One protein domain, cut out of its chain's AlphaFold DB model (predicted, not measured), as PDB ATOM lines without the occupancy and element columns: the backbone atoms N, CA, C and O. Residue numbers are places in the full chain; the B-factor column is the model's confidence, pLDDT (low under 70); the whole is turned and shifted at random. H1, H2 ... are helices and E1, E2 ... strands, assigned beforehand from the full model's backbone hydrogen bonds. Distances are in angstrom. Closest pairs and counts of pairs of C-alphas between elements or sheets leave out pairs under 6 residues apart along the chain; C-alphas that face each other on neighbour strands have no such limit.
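Overview. This is residues 18 to 105 of the 106 residues of an uncharacterized protein of Nocardioides sp. Root614 (UniProt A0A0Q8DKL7). A strongly twisted wall of four strands, E3 to E6, is covered on one face by the long helix H2, which runs slantwise over it. Away from H2, the small hairpin of E1 and E2 and the short helix H1 form a second, smaller part, and residues 25 to 30 of the loop between E1 and E2 stick out. The printed part has 88 residues, with six named strands and two named helices in the order E1 E2 H1 E3 E4 E5 E6 H2, and is of the mixed class. The larger sheet has the order E3, E4, E5, E6, and both sheets are antiparallel. The whole is compact, with a radius of gyration of the C-alphas of 13.3 A and spans of 35 by 30 by 22 A.

Arrangement. E1, residues 18 to 20, and E2, residues 38 to 41, are an antiparallel hairpin at 130 degrees, with N 19 and O 39 within hydrogen-bond range at 2.9 A. The closest C-alphas of E1 and H1, residues 43 to 51, are those of Asp 19 and His 46, 6.8 A apart. E3, residues 55 to 60, E4, residues 63 to 67, E5, residues 73 to 77, and E6, residues 80 to 84, form a meander, each strand the antiparallel neighbour of the one before. Within hydrogen-bond range are N 57 and O 65 of E3 and E4, N 64 and O 76 of E4 and E5, and N 75 and O 82 of E5 and E6, each pair at 2.9 A. H1 only grazes this sheet, with its residues 48 to 49. H2, residues 86 to 104, is on one face of the sheet, making two layers, a helix and a sheet, at a height over the sheet of 8.4 A. It lies over E3 and E5 and only just over E4, on which 3 of its C-alphas fall, and runs slantwise to the strands, at 55 degrees to E3 on the local plane. The closest C-alphas of E3 and H2 are those of Leu 59 and Ala 96, 5.1 A apart. H1 and H2 are apart. In both helices every O i to N i+4 pair is within hydrogen-bond range.

Along the chain. E1 begins at C-alpha 18, (223.550, 200.541, 276.353), and is 6.4 A long; E2 is 9.3 A and H1 11.7 A. E3 measures 16.0 A from C-alpha 55, (217.823, 191.112, 264.747), E4 13.9 A, E5 13.5 A and E6 12.7 A. H2 measures 27.3 A and ends at C-alpha 104, (234.520, 204.253, 259.137).

Size, cuts and confidence. The C-alphas farthest apart, those of His 27 and Ser 83, are 37.3 A apart. The printed part has no cut. The link from E1 to E2, 17 residues, is long; the others are tight. The mean pLDDT of the printed part is 85.1, and residues 98 to 105 are under 70.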
ATOM      1  N   HIS A  18     222.857 200.268 277.620       86.12
ATOM      2  CA  HIS A  18     223.550 200.541 276.353       86.12
ATOM      3  C   HIS A  18     223.291 199.397 275.371       86.12
ATOM      4  O   HIS A  18     223.467 198.229 275.730       86.12
ATOM      5  N   ASP A  19     222.857 199.717 274.155       82.12
ATOM      6  CA  ASP A  19     222.581 198.733 273.111       82.12
ATOM      7  C   ASP A  19     223.489 198.961 271.911       82.12
ATOM      8  O   ASP A  19     223.172 199.740 271.007       82.12
ATOM      9  N   HIS A  20     224.593 198.216 271.895       85.19
ATOM     10  CA  HIS A  20     225.486 198.178 270.753       85.19
ATOM     11  C   HIS A  20     224.831 197.452 269.564       85.19
ATOM     12  O   HIS A  20     224.389 196.303 269.687       85.19
ATOM     13  N   THR A  21     224.753 198.088 268.390       78.19
ATOM     14  CA  THR A  21     224.271 197.424 267.158       78.19
ATOM     15  C   THR A  21     225.275 196.362 266.706       78.19
ATOM     16  O   THR A  21     224.901 195.207 266.491       78.19
ATOM     17  N   THR A  22     226.549 196.742 266.637       81.62
ATOM     18  CA  THR A  22     227.707 195.857 266.493       81.62
ATOM     19  C   THR A  22     228.304 195.615 267.878       81.62
ATOM     20  O   THR A  22     228.702 196.592 268.514       81.62
ATOM     21  N   PRO A  23     228.388 194.362 268.362       84.00
ATOM     22  CA  PRO A  23     228.805 194.072 269.731       84.00
ATOM     23  C   PRO A  23     230.156 194.690 270.106       84.00
ATOM     24  O   PRO A  23     231.117 194.598 269.345       84.00
ATOM     25  N   TYR A  24     230.236 195.259 271.311       86.31
ATOM     26  CA  TYR A  24     231.495 195.741 271.874       86.31
ATOM     27  C   TYR A  24     232.487 194.587 272.086       86.31
ATOM     28  O   TYR A  24     232.178 193.575 272.721       86.31
ATOM     29  N   GLY A  25     233.707 194.771 271.598       90.50
ATOM     30  CA  GLY A  25     234.858 193.908 271.798       90.50
ATOM     31  C   GLY A  25     235.880 194.557 272.727       90.50
ATOM     32  O   GLY A  25     236.446 195.606 272.423       90.50
ATOM     33  N   LYS A  26     236.204 193.872 273.829       90.50
ATOM     34  CA  LYS A  26     237.227 194.301 274.804       90.50
ATOM     35  C   LYS A  26     238.601 194.581 274.173       90.50
ATOM     36  O   LYS A  26     239.350 195.403 274.684       90.50
ATOM     37  N   HIS A  27     238.922 193.884 273.086       94.06
ATOM     38  CA  HIS A  27     240.166 194.032 272.322       94.06
ATOM     39  C   HIS A  27     239.937 194.642 270.929       94.06
ATOM     40  O   HIS A  27     240.805 194.544 270.067       94.06
ATOM     41  N   GLY A  28     238.751 195.204 270.681       85.56
ATOM     42  CA  GLY A  28     238.431 195.862 269.417       85.56
ATOM     43  C   GLY A  28     239.081 197.247 269.295       85.56
ATOM     44  O   GLY A  28     239.679 197.743 270.255       85.56
ATOM     45  N   PRO A  29     238.952 197.892 268.125       88.81
ATOM     46  CA  PRO A  29     239.514 199.219 267.888       88.81
ATOM     47  C   PRO A  29     238.891 200.287 268.815       88.81
ATOM     48  O   PRO A  29     237.822 200.069 269.395       88.81
ATOM     49  N   PRO A  30     239.523 201.460 268.983       86.94
ATOM     50  CA  PRO A  30     238.862 202.614 269.592       86.94
ATOM     51  C   PRO A  30     237.629 203.042 268.773       86.94
ATOM     52  O   PRO A  30     237.505 202.710 267.599       86.94
ATOM     53  N   GLY A  31     236.700 203.769 269.403       85.06
ATOM     54  CA  GLY A  31     235.497 204.281 268.729       85.06
ATOM     55  C   GLY A  31     234.309 203.313 268.661       85.06
ATOM     56  O   GLY A  31     233.287 203.664 268.095       85.06
ATOM     57  N   GLN A  32     234.382 202.132 269.289       88.62
ATOM     58  CA  GLN A  32     233.278 201.152 269.308       88.62
ATOM     59  C   GLN A  32     231.977 201.648 269.969       88.62
ATOM     60  O   GLN A  32     230.920 201.050 269.760       88.62
ATOM     61  N   THR A  33     232.050 202.708 270.775       87.81
ATOM     62  CA  THR A  33     230.904 203.335 271.441       87.81
ATOM     63  C   THR A  33     230.739 204.762 270.926       87.81
ATOM     64  O   THR A  33     231.672 205.558 271.007       87.81
ATOM     65  N   GLY A  34     229.547 205.079 270.426       81.88
ATOM     66  CA  GLY A  34     229.145 206.392 269.916       81.88
ATOM     67  C   GLY A  34     227.799 206.288 269.194       81.88
ATOM     68  O   GLY A  34     227.321 205.180 268.975       81.88
ATOM     69  N   ASP A  35     227.200 207.407 268.779       78.94
ATOM     70  CA  ASP A  35     225.830 207.452 268.218       78.94
ATOM     71  C   ASP A  35     225.604 206.549 266.987       78.94
ATOM     72  O   ASP A  35     224.481 206.140 266.679       78.94
ATOM     73  N   HIS A  36     226.689 206.223 266.282       75.94
ATOM     74  CA  HIS A  36     226.701 205.327 265.129       75.94
ATOM     75  C   HIS A  36     226.546 203.843 265.504       75.94
ATOM     76  O   HIS A  36     226.258 203.024 264.631       75.94
ATOM     77  N   ASN A  37     226.774 203.482 266.773       78.38
ATOM     78  CA  ASN A  37     226.774 202.096 267.229       78.38
ATOM     79  C   ASN A  37     226.119 201.863 268.596       78.38
ATOM     80  O   ASN A  37     225.877 200.708 268.912       78.38
ATOM     81  N   ASP A  38     225.820 202.886 269.396       84.06
ATOM     82  CA  ASP A  38     225.249 202.759 270.740       84.06
ATOM     83  C   ASP A  38     223.941 203.547 270.853       84.06
ATOM     84  O   ASP A  38     223.862 204.720 270.486       84.06
ATOM     85  N   THR A  39     222.896 202.891 271.354       82.50
ATOM     86  CA  THR A  39     221.602 203.531 271.590       82.50
ATOM     87  C   THR A  39     221.017 203.099 272.930       82.50
ATOM     88  O   THR A  39     221.154 201.939 273.317       82.50
ATOM     89  N   PRO A  40     220.305 203.984 273.649       83.12
ATOM     90  CA  PRO A  40     219.642 203.594 274.882       83.12
ATOM     91  C   PRO A  40     218.515 202.597 274.594       83.12
ATOM     92  O   PRO A  40     217.634 202.839 273.758       83.12
ATOM     93  N   LEU A  41     218.489 201.496 275.342       85.00
ATOM     94  CA  LEU A  41     217.456 200.474 275.226       85.00
ATOM     95  C   LEU A  41     217.017 199.952 276.593       85.00
ATOM     96  O   LEU A  41     217.804 199.737 277.504       85.00
ATOM     97  N   ARG A  42     215.719 199.692 276.762       84.75
ATOM     98  CA  ARG A  42     215.244 199.047 277.993       84.75
ATOM     99  C   ARG A  42     215.704 197.594 278.070       84.75
ATOM    100  O   ARG A  42     215.647 196.870 277.076       84.75
ATOM    101  N   ARG A  43     216.016 197.143 279.287       85.44
ATOM    102  CA  ARG A  43     216.510 195.790 279.582       85.44
ATOM    103  C   ARG A  43     215.712 194.654 278.960       85.44
ATOM    104  O   ARG A  43     216.295 193.676 278.503       85.44
ATOM    105  N   HIS A  44     214.382 194.736 278.967       83.62
ATOM    106  CA  HIS A  44     213.553 193.666 278.411       83.62
ATOM    107  C   HIS A  44     213.710 193.559 276.891       83.62
ATOM    108  O   HIS A  44     213.842 192.456 276.371       83.62
ATOM    109  N   HIS A  45     213.782 194.693 276.191       84.38
ATOM    110  CA  HIS A  45     214.049 194.733 274.755       84.38
ATOM    111  C   HIS A  45     215.481 194.297 274.438       84.38
ATOM    112  O   HIS A  45     215.693 193.546 273.488       84.38
ATOM    113  N   HIS A  46     216.449 194.718 275.259       84.81
ATOM    114  CA  HIS A  46     217.840 194.296 275.121       84.81
ATOM    115  C   HIS A  46     217.949 192.768 275.218       84.81
ATOM    116  O   HIS A  46     218.453 192.121 274.307       84.81
ATOM    117  N   ARG A  47     217.328 192.156 276.235       87.00
ATOM    118  CA  ARG A  47     217.260 190.689 276.368       87.00
ATOM    119  C   ARG A  47     216.583 190.007 275.181       87.00
ATOM    120  O   ARG A  47     217.028 188.937 274.783       87.00
ATOM    121  N   ALA A  48     215.530 190.595 274.613       84.69
ATOM    122  CA  ALA A  48     214.879 190.032 273.431       84.69
ATOM    123  C   ALA A  48     215.828 190.002 272.216       84.69
ATOM    124  O   ALA A  48     215.893 188.996 271.511       84.69
ATOM    125  N   LYS A  49     216.615 191.065 272.011       84.00
ATOM    126  CA  LYS A  49     217.672 191.116 270.988       84.00
ATOM    127  C   LYS A  49     218.769 190.086 271.254       84.00
ATOM    128  O   LYS A  49     219.108 189.321 270.361       84.00
ATOM    129  N   THR A  50     219.285 190.026 272.480       84.81
ATOM    130  CA  THR A  50     220.411 189.144 272.820       84.81
ATOM    131  C   THR A  50     220.030 187.663 272.840       84.81
ATOM    132  O   THR A  50     220.833 186.823 272.447       84.81
ATOM    133  N   HIS A  51     218.831 187.323 273.315       87.38
ATOM    134  CA  HIS A  51     218.496 185.939 273.670       87.38
ATOM    135  C   HIS A  51     217.287 185.367 272.934       87.38
ATOM    136  O   HIS A  51     217.124 184.152 272.921       87.38
ATOM    137  N   ALA A  52     216.431 186.200 272.337       88.81
ATOM    138  CA  ALA A  52     215.168 185.734 271.766       88.81
ATOM    139  C   ALA A  52     215.154 185.711 270.232       88.81
ATOM    140  O   ALA A  52     214.090 185.520 269.663       88.81
ATOM    141  N   GLY A  53     216.292 185.890 269.552       89.00
ATOM    142  CA  GLY A  53     216.383 185.762 268.088       89.00
ATOM    143  C   GLY A  53     215.883 186.975 267.297       89.00
ATOM    144  O   GLY A  53     215.636 186.870 266.094       89.00
ATOM    145  N   TYR A  54     215.717 188.127 267.950       91.75
ATOM    146  CA  TYR A  54     215.493 189.388 267.246       91.75
ATOM    147  C   TYR A  54     216.792 189.865 266.599       91.75
ATOM    148  O   TYR A  54     217.867 189.749 267.178       91.75
ATOM    149  N   THR A  55     216.685 190.461 265.415       89.88
ATOM    150  CA  THR A  55     217.823 191.112 264.747       89.88
ATOM    151  C   THR A  55     217.476 192.554 264.415       89.88
ATOM    152  O   THR A  55     216.318 192.857 264.115       89.88
ATOM    153  N   VAL A  56     218.471 193.435 264.488       89.38
ATOM    154  CA  VAL A  56     218.336 194.870 264.231       89.38
ATOM    155  C   VAL A  56     219.512 195.372 263.408       89.38
ATOM    156  O   VAL A  56     220.640 194.929 263.607       89.38
ATOM    157  N   HIS A  57     219.242 196.320 262.515       88.69
ATOM    158  CA  HIS A  57     220.264 197.144 261.882       88.69
ATOM    159  C   HIS A  57     219.888 198.617 262.021       88.69
ATOM    160  O   HIS A  57     218.738 198.995 261.791       88.69
ATOM    161  N   GLN A  58     220.862 199.441 262.397       85.94
ATOM    162  CA  GLN A  58     220.727 200.891 262.411       85.94
ATOM    163  C   GLN A  58     220.958 201.423 260.992       85.94
ATOM    164  O   GLN A  58     221.945 201.075 260.351       85.94
ATOM    165  N   LEU A  59     220.013 202.219 260.484       86.44
ATOM    166  CA  LEU A  59     220.090 202.859 259.162       86.44
ATOM    167  C   LEU A  59     220.550 204.326 259.249       86.44
ATOM    168  O   LEU A  59     220.700 204.986 258.222       86.44
ATOM    169  N   GLY A  60     220.659 204.863 260.465       80.38
ATOM    170  CA  GLY A  60     220.977 206.253 260.774       80.38
ATOM    171  C   GLY A  60     220.673 206.571 262.246       80.38
ATOM    172  O   GLY A  60     220.243 205.676 262.981       80.38
ATOM    173  N   PRO A  61     220.857 207.825 262.693       78.50
ATOM    174  CA  PRO A  61     220.644 208.220 264.092       78.50
ATOM    175  C   PRO A  61     219.223 207.954 264.609       78.50
ATOM    176  O   PRO A  61     219.015 207.740 265.801       78.50
ATOM    177  N   ASP A  62     218.239 207.950 263.711       83.06
ATOM    178  CA  ASP A  62     216.815 207.953 264.033       83.06
ATOM    179  C   ASP A  62     216.021 206.824 263.352       83.06
ATOM    180  O   ASP A  62     214.791 206.788 263.458       83.06
ATOM    181  N   ARG A  63     216.697 205.893 262.662       89.06
ATOM    182  CA  ARG A  63     216.048 204.820 261.893       89.06
ATOM    183  C   ARG A  63     216.688 203.459 262.117       89.06
ATOM    184  O   ARG A  63     217.904 203.303 262.020       89.06
ATOM    185  N   TRP A  64     215.849 202.442 262.304       91.12
ATOM    186  CA  TRP A  64     216.262 201.048 262.475       91.12
ATOM    187  C   TRP A  64     215.357 200.105 261.695       91.12
ATOM    188  O   TRP A  64     214.146 200.312 261.632       91.12
ATOM    189  N   ILE A  65     215.921 199.017 261.181       94.38
ATOM    190  CA  ILE A  65     215.147 197.876 260.692       94.38
ATOM    191  C   ILE A  65     215.272 196.710 261.655       94.38
ATOM    192  O   ILE A  65     216.353 196.429 262.166       94.38
ATOM    193  N   TRP A  66     214.160 196.022 261.880       93.75
ATOM    194  CA  TRP A  66     214.085 194.860 262.753       93.75
ATOM    195  C   TRP A  66     213.529 193.664 262.007       93.75
ATOM    196  O   TRP A  66     212.597 193.800 261.212       93.75
ATOM    197  N   ARG A  67     214.049 192.484 262.338       95.12
ATOM    198  CA  ARG A  67     213.422 191.202 262.027       95.12
ATOM    199  C   ARG A  67     213.112 190.472 263.328       95.12
ATOM    200  O   ARG A  67     213.990 190.300 264.177       95.12
ATOM    201  N   THR A  68     211.861 190.046 263.467       93.44
ATOM    202  CA  THR A  68     211.405 189.238 264.602       93.44
ATOM    203  C   THR A  68     211.792 187.765 264.417       93.44
ATOM    204  O   THR A  68     212.063 187.335 263.289       93.44
ATOM    205  N   PRO A  69     211.749 186.952 265.486       92.88
ATOM    206  CA  PRO A  69     212.062 185.519 265.414       92.88
ATOM    207  C   PRO A  69     211.132 184.756 264.463       92.88
ATOM    208  O   PRO A  69     211.533 183.781 263.837       92.88
ATOM    209  N   HIS A  70     209.906 185.255 264.292       93.81
ATOM    210  CA  HIS A  70     208.887 184.688 263.410       93.81
ATOM    211  C   HIS A  70     208.892 185.292 261.994       93.81
ATOM    212  O   HIS A  70     207.967 185.067 261.223       93.81
ATOM    213  N   GLY A  71     209.920 186.068 261.631       93.38
ATOM    214  CA  GLY A  71     210.110 186.550 260.258       93.38
ATOM    215  C   GLY A  71     209.302 187.792 259.873       93.38
ATOM    216  O   GLY A  71     209.241 188.124 258.689       93.38
ATOM    217  N   LEU A  72     208.716 188.507 260.837       95.88
ATOM    218  CA  LEU A  72     208.131 189.824 260.580       95.88
ATOM    219  C   LEU A  72     209.244 190.868 260.465       95.88
ATOM    220  O   LEU A  72     210.199 190.831 261.240       95.88
ATOM    221  N   HIS A  73     209.092 191.820 259.543       97.19
ATOM    222  CA  HIS A  73     210.059 192.898 259.332       97.19
ATOM    223  C   HIS A  73     209.429 194.258 259.642       97.19
ATOM    224  O   HIS A  73     208.260 194.502 259.320       97.19
ATOM    225  N   ARG A  74     210.181 195.133 260.309       96.81
ATOM    226  CA  ARG A  74     209.707 196.452 260.748       96.81
ATOM    227  C   ARG A  74     210.729 197.531 260.436       96.81
ATOM    228  O   ARG A  74     211.911 197.320 260.688       96.81
ATOM    229  N   LEU A  75     210.254 198.681 259.969       95.12
ATOM    230  CA  LEU A  75     211.003 199.933 259.970       95.12
ATOM    231  C   LEU A  75     210.558 200.742 261.189       95.12
ATOM    232  O   LEU A  75     209.367 200.958 261.402       95.12
ATOM    233  N   VAL A  76     211.515 201.160 262.006       91.69
ATOM    234  CA  VAL A  76     211.298 201.978 263.199       91.69
ATOM    235  C   VAL A  76     211.958 203.325 262.964       91.69
ATOM    236  O   VAL A  76     213.156 203.384 262.700       91.69
ATOM    237  N   THR A  77     211.171 204.387 263.073       89.50
ATOM    238  CA  THR A  77     211.604 205.785 262.973       89.50
ATOM    239  C   THR A  77     211.097 206.569 264.183       89.50
ATOM    240  O   THR A  77     210.308 206.054 264.983       89.50
ATOM    241  N   THR A  78     211.494 207.832 264.302       83.88
ATOM    242  CA  THR A  78     210.904 208.777 265.265       83.88
ATOM    243  C   THR A  78     209.404 208.987 265.046       83.88
ATOM    244  O   THR A  78     208.673 209.192 266.012       83.88
ATOM    245  N   SER A  79     208.922 208.864 263.806       87.38
ATOM    246  CA  SER A  79     207.500 208.978 263.457       87.38
ATOM    247  C   SER A  79     206.686 207.712 263.747       87.38
ATOM    248  O   SER A  79     205.463 207.732 263.625       87.38
ATOM    249  N   GLY A  80     207.333 206.608 264.131       86.56
ATOM    250  CA  GLY A  80     206.656 205.370 264.507       86.56
ATOM    251  C   GLY A  80     207.234 204.118 263.858       86.56
ATOM    252  O   GLY A  80     208.337 204.108 263.310       86.56
ATOM    253  N   THR A  81     206.480 203.022 263.969       93.12
ATOM    254  CA  THR A  81     206.855 201.694 263.465       93.12
ATOM    255  C   THR A  81     205.932 201.281 262.326       93.12
ATOM    256  O   THR A  81     204.718 201.216 262.519       93.12
ATOM    257  N   THR A  82     206.497 200.927 261.177       95.38
ATOM    258  CA  THR A  82     205.755 200.407 260.021       95.38
ATOM    259  C   THR A  82     206.192 198.985 259.679       95.38
ATOM    260  O   THR A  82     207.320 198.563 259.952       95.38
ATOM    261  N   SER A  83     205.271 198.211 259.104       97.19
ATOM    262  CA  SER A  83     205.609 196.919 258.504       97.19
ATOM    263  C   SER A  83     206.308 197.148 257.175       97.19
ATOM    264  O   SER A  83     205.864 197.977 256.390       97.19
ATOM    265  N   ILE A  84     207.366 196.383 256.928       97.56
ATOM    266  CA  ILE A  84     208.043 196.328 255.632       97.56
ATOM    267  C   ILE A  84     208.088 194.880 255.153       97.56
ATOM    268  O   ILE A  84     207.990 193.933 255.943       97.56
ATOM    269  N   THR A  85     208.222 194.699 253.854       98.06
ATOM    270  CA  THR A  85     208.431 193.401 253.225       98.06
ATOM    271  C   THR A  85     209.835 192.872 253.520       98.06
ATOM    272  O   THR A  85     210.759 193.600 253.895       98.06
ATOM    273  N   ARG A  86     210.028 191.566 253.299       96.50
ATOM    274  CA  ARG A  86     211.360 190.949 253.342       96.50
ATOM    275  C   ARG A  86     212.308 191.576 252.309       96.50
ATOM    276  O   ARG A  86     213.486 191.735 252.607       96.50
ATOM    277  N   GLY A  87     211.810 191.913 251.116       97.31
ATOM    278  CA  GLY A  87     212.607 192.542 250.057       97.31
ATOM    279  C   GLY A  87     213.130 193.916 250.472       97.31
ATOM    280  O   GLY A  87     214.334 194.155 250.419       97.31
ATOM    281  N   GLU A  88     212.246 194.773 250.987       96.94
ATOM    282  CA  GLU A  88     212.611 196.098 251.508       96.94
ATOM    283  C   GLU A  88     213.602 196.005 252.672       96.94
ATOM    284  O   GLU A  88     214.562 196.771 252.721       96.94
ATOM    285  N   PHE A  89     213.428 195.034 253.577       96.31
ATOM    286  CA  PHE A  89     214.381 194.799 254.665       96.31
ATOM    287  C   PHE A  89     215.797 194.532 254.142       96.31
ATOM    288  O   PHE A  89     216.752 195.148 254.617       96.31
ATOM    289  N   HIS A  90     215.945 193.634 253.162       95.19
ATOM    290  CA  HIS A  90     217.264 193.318 252.601       95.19
ATOM    291  C   HIS A  90     217.848 194.492 251.819       95.19
ATOM    292  O   HIS A  90     219.037 194.761 251.959       95.19
ATOM    293  N   ALA A  91     217.028 195.231 251.067       93.94
ATOM    294  CA  ALA A  91     217.480 196.417 250.344       93.94
ATOM    295  C   ALA A  91     218.022 197.497 251.300       93.94
ATOM    296  O   ALA A  91     219.149 197.964 251.139       93.94
ATOM    297  N   LEU A  92     217.264 197.831 252.351       93.94
ATOM    298  CA  LEU A  92     217.667 198.817 253.358       93.94
ATOM    299  C   LEU A  92     218.908 198.376 254.141       93.94
ATOM    300  O   LEU A  92     219.791 199.191 254.402       93.94
ATOM    301  N   ARG A  93     219.001 197.086 254.485       90.69
ATOM    302  CA  ARG A  93     220.184 196.521 255.146       90.69
ATOM    303  C   ARG A  93     221.438 196.712 254.295       90.69
ATOM    304  O   ARG A  93     222.457 197.143 254.823       90.69
ATOM    305  N   THR A  94     221.364 196.402 253.002       89.56
ATOM    306  CA  THR A  94     222.498 196.555 252.080       89.56
ATOM    307  C   THR A  94     222.942 198.012 251.977       89.56
ATOM    308  O   THR A  94     224.138 198.286 252.061       89.56
ATOM    309  N   LEU A  95     221.992 198.946 251.868       84.44
ATOM    310  CA  LEU A  95     222.288 200.382 251.813       84.44
ATOM    311  C   LEU A  95     222.967 200.886 253.094       84.44
ATOM    312  O   LEU A  95     223.944 201.625 253.020       84.44
ATOM    313  N   ALA A  96     222.501 200.455 254.268       76.94
ATOM    314  CA  ALA A  96     223.111 200.853 255.537       76.94
ATOM    315  C   ALA A  96     224.550 200.354 255.699       76.94
ATOM    316  O   ALA A  96     225.381 201.072 256.248       76.94
ATOM    317  N   VAL A  97     224.861 199.153 255.201       71.06
ATOM    318  CA  VAL A  97     226.238 198.634 255.201       71.06
ATOM    319  C   VAL A  97     227.166 199.525 254.374       71.06
ATOM    320  O   VAL A  97     228.287 199.774 254.804       71.06
ATOM    321  N   HIS A  98     226.698 200.035 253.230       64.62
ATOM    322  CA  HIS A  98     227.506 200.922 252.387       64.62
ATOM    323  C   HIS A  98     227.766 202.257 253.091       64.62
ATOM    324  O   HIS A  98     228.915 202.654 253.231       64.62
ATOM    325  N   LEU A  99     226.723 202.870 253.660       63.44
ATOM    326  CA  LEU A  99     226.861 204.122 254.410       63.44
ATOM    327  C   LEU A  99     227.810 203.984 255.611       63.44
ATOM    328  O   LEU A  99     228.648 204.847 255.834       63.44
ATOM    329  N   ALA A 100     227.714 202.898 256.383       58.56
ATOM    330  CA  ALA A 100     228.591 202.679 257.535       58.56
ATOM    331  C   ALA A 100     230.070 202.491 257.143       58.56
ATOM    332  O   ALA A 100     230.950 202.904 257.896       58.56
ATOM    333  N   GLY A 101     230.341 201.895 255.976       57.56
ATOM    334  CA  GLY A 101     231.694 201.777 255.427       57.56
ATOM    335  C   GLY A 101     232.308 203.134 255.084       57.56
ATOM    336  O   GLY A 101     233.479 203.362 255.380       57.56
ATOM    337  N   ASP A 102     231.498 204.055 254.560       53.66
ATOM    338  CA  ASP A 102     231.938 205.408 254.207       53.66
ATOM    339  C   ASP A 102     232.267 206.259 255.450       53.66
ATOM    340  O   ASP A 102     233.179 207.081 255.413       53.66
ATOM    341  N   TYR A 103     231.578 206.034 256.579       47.47
ATOM    342  CA  TYR A 103     231.849 206.738 257.844       47.47
ATOM    343  C   TYR A 103     233.022 206.160 258.651       47.47
ATOM    344  O   TYR A 103     233.572 206.866 259.490       47.47
ATOM    345  N   ALA A 104     233.405 204.898 258.432       44.34
ATOM    346  CA  ALA A 104     234.520 204.253 259.137       44.34
ATOM    347  C   ALA A 104     235.890 204.468 258.458       44.34
ATOM    348  O   ALA A 104     236.913 204.066 259.010       44.34
ATOM    349  N   ALA A 105     235.908 205.063 257.261       40.78
ATOM    350  CA  ALA A 105     237.104 205.303 256.452       40.78
ATOM    351  C   ALA A 105     237.683 206.734 256.574       40.78
ATOM    352  O   ALA A 105     238.618 207.064 255.845       40.78
TER     353      ALA A 105